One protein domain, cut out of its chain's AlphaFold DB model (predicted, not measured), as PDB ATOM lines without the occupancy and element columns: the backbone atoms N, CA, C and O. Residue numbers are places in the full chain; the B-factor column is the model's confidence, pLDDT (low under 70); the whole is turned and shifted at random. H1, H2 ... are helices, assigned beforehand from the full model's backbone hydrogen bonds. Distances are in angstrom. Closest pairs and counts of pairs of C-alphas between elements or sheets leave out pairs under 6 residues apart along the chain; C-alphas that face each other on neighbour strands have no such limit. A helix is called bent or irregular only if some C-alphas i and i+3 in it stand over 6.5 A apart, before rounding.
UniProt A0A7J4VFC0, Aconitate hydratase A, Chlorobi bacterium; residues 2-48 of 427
ATOM      1  N   ASP A   2       5.596 197.068 -31.053       91.88
ATOM      2  CA  ASP A   2       6.959 197.056 -30.486       91.88
ATOM      3  C   ASP A   2       6.999 196.949 -28.960       91.88
ATOM      4  O   ASP A   2       7.773 196.161 -28.423       91.88
ATOM      5  N   TRP A   3       6.090 197.636 -28.261       90.31
ATOM      6  CA  TRP A   3       5.935 197.469 -26.813       90.31
ATOM      7  C   TRP A   3       5.640 196.011 -26.417       90.31
ATOM      8  O   TRP A   3       6.247 195.494 -25.483       90.31
ATOM      9  N   LEU A   4       4.763 195.315 -27.154       93.38
ATOM     10  CA  LEU A   4       4.434 193.908 -26.884       93.38
ATOM     11  C   LEU A   4       5.646 193.000 -27.106       93.38
ATOM     12  O   LEU A   4       5.874 192.102 -26.302       93.38
ATOM     13  N   LYS A   5       6.447 193.257 -28.148       94.69
ATOM     14  CA  LYS A   5       7.700 192.527 -28.404       94.69
ATOM     15  C   LYS A   5       8.699 192.735 -27.267       94.69
ATOM     16  O   LYS A   5       9.213 191.765 -26.719       94.69
ATOM     17  N   ALA A   6       8.911 193.984 -26.850       91.44
ATOM     18  CA  ALA A   6       9.782 194.304 -25.721       91.44
ATOM     19  C   ALA A   6       9.296 193.647 -24.417       91.44
ATOM     20  O   ALA A   6      10.098 193.097 -23.661       91.44
ATOM     21  N   ARG A   7       7.978 193.641 -24.167       90.06
ATOM     22  CA  ARG A   7       7.400 192.987 -22.989       90.06
ATOM     23  C   ARG A   7       7.507 191.464 -23.061       90.06
ATOM     24  O   ARG A   7       7.794 190.857 -22.034       90.06
ATOM     25  N   ALA A   8       7.334 190.849 -24.231       92.62
ATOM     26  CA  ALA A   8       7.549 189.415 -24.422       92.62
ATOM     27  C   ALA A   8       9.001 189.030 -24.110       92.62
ATOM     28  O   ALA A   8       9.230 188.102 -23.340       92.62
ATOM     29  N   GLU A   9       9.979 189.788 -24.611       92.38
ATOM     30  CA  GLU A   9      11.398 189.580 -24.295       92.38
ATOM     31  C   GLU A   9      11.704 189.761 -22.806       92.38
ATOM     32  O   GLU A   9      12.443 188.975 -22.213       92.38
ATOM     33  N   PHE A  10      11.104 190.768 -22.171       88.31
ATOM     34  CA  PHE A  10      11.214 190.944 -20.727       88.31
ATOM     35  C   PHE A  10      10.655 189.739 -19.961       88.31
ATOM     36  O   PHE A  10      11.325 189.228 -19.068       88.31
ATOM     37  N   ILE A  11       9.461 189.250 -20.316       89.12
ATOM     38  CA  ILE A  11       8.842 188.086 -19.664       89.12
ATOM     39  C   ILE A  11       9.687 186.828 -19.885       89.12
ATOM     40  O   ILE A  11       9.918 186.096 -18.929       89.12
ATOM     41  N   LYS A  12      10.213 186.605 -21.098       89.56
ATOM     42  CA  LYS A  12      11.129 185.488 -21.389       89.56
ATOM     43  C   LYS A  12      12.356 185.509 -20.473       89.56
ATOM     44  O   LYS A  12      12.767 184.463 -19.988       89.56
ATOM     45  N   LYS A  13      12.921 186.694 -20.207       89.75
ATOM     46  CA  LYS A  13      14.075 186.862 -19.306       89.75
ATOM     47  C   LYS A  13      13.708 186.731 -17.828       89.75
ATOM     48  O   LYS A  13      14.474 186.150 -17.069       89.75
ATOM     49  N   ARG A  14      12.567 187.289 -17.415       87.62
ATOM     50  CA  ARG A  14      12.094 187.282 -16.021       87.62
ATOM     51  C   ARG A  14      11.551 185.911 -15.591       87.62
ATOM     52  O   ARG A  14      11.596 185.593 -14.410       87.62
ATOM     53  N   GLY A  15      11.035 185.116 -16.529       88.19
ATOM     54  CA  GLY A  15      10.247 183.915 -16.247       88.19
ATOM     55  C   GLY A  15       8.774 184.236 -15.962       88.19
ATOM     56  O   GLY A  15       8.350 185.388 -16.026       88.19
ATOM     57  N   LEU A  16       7.959 183.221 -15.668       86.88
ATOM     58  CA  LEU A  16       6.546 183.392 -15.284       86.88
ATOM     59  C   LEU A  16       6.420 184.003 -13.867       86.88
ATOM     60  O   LEU A  16       7.422 184.130 -13.168       86.88
ATOM     61  N   GLN A  17       5.243 184.502 -13.469       85.69
ATOM     62  CA  GLN A  17       5.054 185.123 -12.136       85.69
ATOM     63  C   GLN A  17       4.618 184.115 -11.056       85.69
ATOM     64  O   GLN A  17       4.635 184.449  -9.877       85.69
ATOM     65  N   GLY A  18       4.214 182.902 -11.437       85.62
ATOM     66  CA  GLY A  18       3.605 181.927 -10.533       85.62
ATOM     67  C   GLY A  18       2.148 182.248 -10.185       85.62
ATOM     68  O   GLY A  18       1.668 181.836  -9.133       85.62
ATOM     69  N   VAL A  19       1.440 183.000 -11.034       85.69
ATOM     70  CA  VAL A  19       0.007 183.302 -10.847       85.69
ATOM     71  C   VAL A  19      -0.867 182.203 -11.450       85.69
ATOM     72  O   VAL A  19      -0.410 181.445 -12.297       85.69
ATOM     73  N   THR A  20      -2.149 182.120 -11.078       86.19
ATOM     74  CA  THR A  20      -3.054 181.050 -11.552       86.19
ATOM     75  C   THR A  20      -3.105 180.930 -13.076       86.19
ATOM     76  O   THR A  20      -3.120 179.821 -13.598       86.19
ATOM     77  N   SER A  21      -3.067 182.051 -13.802       81.31
ATOM     78  CA  SER A  21      -3.064 182.037 -15.271       81.31
ATOM     79  C   SER A  21      -1.775 181.495 -15.891       81.31
ATOM     80  O   SER A  21      -1.759 181.203 -17.080       81.31
ATOM     81  N   ASP A  22      -0.690 181.363 -15.126       84.50
ATOM     82  CA  ASP A  22       0.542 180.744 -15.620       84.50
ATOM     83  C   ASP A  22       0.383 179.228 -15.805       84.50
ATOM     84  O   ASP A  22       1.183 178.625 -16.512       84.50
ATOM     85  N   ALA A  23      -0.668 178.611 -15.245       86.75
ATOM     86  CA  ALA A  23      -1.017 177.216 -15.521       86.75
ATOM     87  C   ALA A  23      -1.375 176.971 -17.000       86.75
ATOM     88  O   ALA A  23      -1.202 175.859 -17.492       86.75
ATOM     89  N   ASP A  24      -1.807 178.012 -17.718       87.38
ATOM     90  CA  ASP A  24      -2.099 177.942 -19.153       87.38
ATOM     91  C   ASP A  24      -0.814 178.002 -20.010       87.38
ATOM     92  O   ASP A  24      -0.872 177.895 -21.238       87.38
ATOM     93  N   ALA A  25       0.356 178.229 -19.398       86.75
ATOM     94  CA  ALA A  25       1.624 178.336 -20.107       86.75
ATOM     95  C   ALA A  25       2.071 176.986 -20.680       86.75
ATOM     96  O   ALA A  25       2.067 175.955 -20.010       86.75
ATOM     97  N   VAL A  26       2.572 177.011 -21.914       85.12
ATOM     98  CA  VAL A  26       3.129 175.829 -22.581       85.12
ATOM     99  C   VAL A  26       4.643 175.981 -22.646       85.12
ATOM    100  O   VAL A  26       5.148 176.974 -23.166       85.12
ATOM    101  N   ASN A  27       5.382 175.004 -22.111       86.50
ATOM    102  CA  ASN A  27       6.853 174.984 -22.105       86.50
ATOM    103  C   ASN A  27       7.497 176.260 -21.521       86.50
ATOM    104  O   ASN A  27       8.513 176.738 -22.022       86.50
ATOM    105  N   GLY A  28       6.889 176.847 -20.485       82.00
ATOM    106  CA  GLY A  28       7.387 178.072 -19.846       82.00
ATOM    107  C   GLY A  28       7.153 179.358 -20.649       82.00
ATOM    108  O   GLY A  28       7.590 180.428 -20.226       82.00
ATOM    109  N   VAL A  29       6.453 179.284 -21.786       87.12
ATOM    110  CA  VAL A  29       6.076 180.451 -22.590       87.12
ATOM    111  C   VAL A  29       4.756 181.015 -22.081       87.12
ATOM    112  O   VAL A  29       3.765 180.298 -21.961       87.12
ATOM    113  N   HIS A  30       4.732 182.321 -21.819       90.19
ATOM    114  CA  HIS A  30       3.538 183.003 -21.332       90.19
ATOM    115  C   HIS A  30       2.360 182.841 -22.318       90.19
ATOM    116  O   HIS A  30       2.527 183.103 -23.516       90.19
ATOM    117  N   PRO A  31       1.158 182.463 -21.846       87.06
ATOM    118  CA  PRO A  31       0.058 182.019 -22.709       87.06
ATOM    119  C   PRO A  31      -0.499 183.114 -23.627       87.06
ATOM    120  O   PRO A  31      -0.988 182.820 -24.713       87.06
ATOM    121  N   ARG A  32      -0.410 184.390 -23.222       89.44
ATOM    122  CA  ARG A  32      -1.059 185.518 -23.929       89.44
ATOM    123  C   ARG A  32      -0.114 186.542 -24.554       89.44
ATOM    124  O   ARG A  32      -0.546 187.356 -25.355       89.44
ATOM    125  N   ILE A  33       1.149 186.559 -24.135       91.94
ATOM    126  CA  ILE A  33       2.142 187.557 -24.569       91.94
ATOM    127  C   ILE A  33       3.374 186.779 -25.006       91.94
ATOM    128  O   ILE A  33       4.249 186.475 -24.200       91.94
ATOM    129  N   ASN A  34       3.377 186.392 -26.276       92.62
ATOM    130  CA  ASN A  34       4.418 185.585 -26.902       92.62
ATOM    131  C   ASN A  34       4.505 185.908 -28.401       92.62
ATOM    132  O   ASN A  34       3.640 186.589 -28.953       92.62
ATOM    133  N   ASP A  35       5.537 185.402 -29.069       94.00
ATOM    134  CA  ASP A  35       5.808 185.753 -30.467       94.00
ATOM    135  C   ASP A  35       4.655 185.358 -31.405       94.00
ATOM    136  O   ASP A  35       4.323 186.113 -32.316       94.00
ATOM    137  N   ALA A  36       3.998 184.220 -31.149       93.94
ATOM    138  CA  ALA A  36       2.890 183.727 -31.968       93.94
ATOM    139  C   ALA A  36       1.648 184.628 -31.874       93.94
ATOM    140  O   ALA A  36       1.101 185.043 -32.893       93.94
ATOM    141  N   THR A  37       1.229 184.980 -30.656       94.12
ATOM    142  CA  THR A  37       0.086 185.882 -30.413       94.12
ATOM    143  C   THR A  37       0.348 187.292 -30.942       94.12
ATOM    144  O   THR A  37      -0.546 187.910 -31.515       94.12
ATOM    145  N   ILE A  38       1.586 187.783 -30.833       95.81
ATOM    146  CA  ILE A  38       1.985 189.082 -31.389       95.81
ATOM    147  C   ILE A  38       1.970 189.055 -32.921       95.81
ATOM    148  O   ILE A  38       1.496 190.010 -33.533       95.81
ATOM    149  N   ALA A  39       2.466 187.983 -33.544       96.12
ATOM    150  CA  ALA A  39       2.437 187.826 -34.996       96.12
ATOM    151  C   ALA A  39       0.999 187.734 -35.528       96.12
ATOM    152  O   ALA A  39       0.682 188.389 -36.519       96.12
ATOM    153  N   ALA A  40       0.124 186.992 -34.840       95.31
ATOM    154  CA  ALA A  40      -1.295 186.905 -35.175       95.31
ATOM    155  C   ALA A  40      -1.980 188.276 -35.089       95.31
ATOM    156  O   ALA A  40      -2.624 188.696 -36.045       95.31
ATOM    157  N   LEU A  41      -1.758 189.017 -33.997       94.75
ATOM    158  CA  LEU A  41      -2.266 190.383 -33.861       94.75
ATOM    159  C   LEU A  41      -1.747 191.286 -34.987       94.75
ATOM    160  O   LEU A  41      -2.517 192.040 -35.566       94.75
ATOM    161  N   GLN A  42      -0.454 191.208 -35.317       95.06
ATOM    162  CA  GLN A  42       0.141 192.018 -36.381       95.06
ATOM    163  C   GLN A  42      -0.467 191.706 -37.757       95.06
ATOM    164  O   GLN A  42      -0.647 192.627 -38.551       95.06
ATOM    165  N   ALA A  43      -0.785 190.438 -38.032       95.94
ATOM    166  CA  ALA A  43      -1.457 190.028 -39.261       95.94
ATOM    167  C   ALA A  43      -2.909 190.530 -39.335       95.94
ATOM    168  O   ALA A  43      -3.380 190.835 -40.427       95.94
ATOM    169  N   ASP A  44      -3.589 190.648 -38.192       95.19
ATOM    170  CA  ASP A  44      -4.996 191.060 -38.117       95.19
ATOM    171  C   ASP A  44      -5.200 192.583 -38.006       95.19
ATOM    172  O   ASP A  44      -6.300 193.078 -38.231       95.19
ATOM    173  N   LEU A  45      -4.142 193.359 -37.728       91.88
ATOM    174  CA  LEU A  45      -4.203 194.827 -37.633       91.88
ATOM    175  C   LEU A  45      -4.993 195.518 -38.765       91.88
ATOM    176  O   LEU A  45      -5.756 196.428 -38.443       91.88
ATOM    177  N   PRO A  46      -4.868 195.135 -40.057       91.50
ATOM    178  CA  PRO A  46      -5.639 195.768 -41.132       91.50
ATOM    179  C   PRO A  46      -7.161 195.593 -41.006       91.50
ATOM    180  O   PRO A  46      -7.909 196.403 -41.552       91.50
ATOM    181  N   ASN A  47      -7.615 194.559 -40.292       92.44
ATOM    182  CA  ASN A  47      -9.029 194.258 -40.075       92.44
ATOM    183  C   ASN A  47      -9.586 194.918 -38.802       92.44
ATOM    184  O   ASN A  47     -10.800 195.001 -38.642       92.44
ATOM    185  N   LEU A  48      -8.727 195.421 -37.906       90.81
ATOM    186  CA  LEU A  48      -9.126 196.078 -36.655       90.81
ATOM    187  C   LEU A  48      -9.503 197.552 -36.885       90.81
ATOM    188  O   LEU A  48      -8.878 198.466 -36.343       90.81
TER     189      LEU A  48
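This is residues 2 to 48 of the 427 residues of the protein "Aconitate hydratase A" of Chlorobi bacterium (UniProt A0A7J4VFC0). Two helices, H1 and H3, run opposite ways and overlap only in part, with the short helix H2 and loops at one end; residues 40 to 48 stick out at the other. The printed part has 47 residues, 31 of them in the named helices H1, H2 and H3, in that order along the chain, with no named strand; the class is all helix. The whole is elongated, 35 by 19 by 15 A, and only just loose, close to compact, with a radius of gyration of the C-alphas of 11.6 A.

Look first at H1, residues 2 to 14: its residues 4 to 8 alone touch residues 35 to 38 of H3, residues 35 to 47. Their closest C-alphas, of Leu 4 and Ile 38, are 7.0 A apart, and the tilt is shallow, 15 degrees, opposite ways. H2, residues 20 to 24, is apart from both. Every O i to N i+4 pair is within hydrogen-bond range in H1, 7 of 9 in H3 and 0 of 1 in H2, where 2 of 2 O i to N i+3 pairs are.

Find C-alpha 2 at (6.959, 197.056, -30.486); H1 runs 18.2 A from there. H2 spans 8.3 A. H3 runs 19.6 A to C-alpha 47 at (-9.029, 194.258, -40.075) and is irregular: C-alphas 43 and 46 are 7.3 A apart.

The printed part has no cut, and no printed residue is under 70 in pLDDT. The link from H1 to H2 is tight, that from H2 to H3 short.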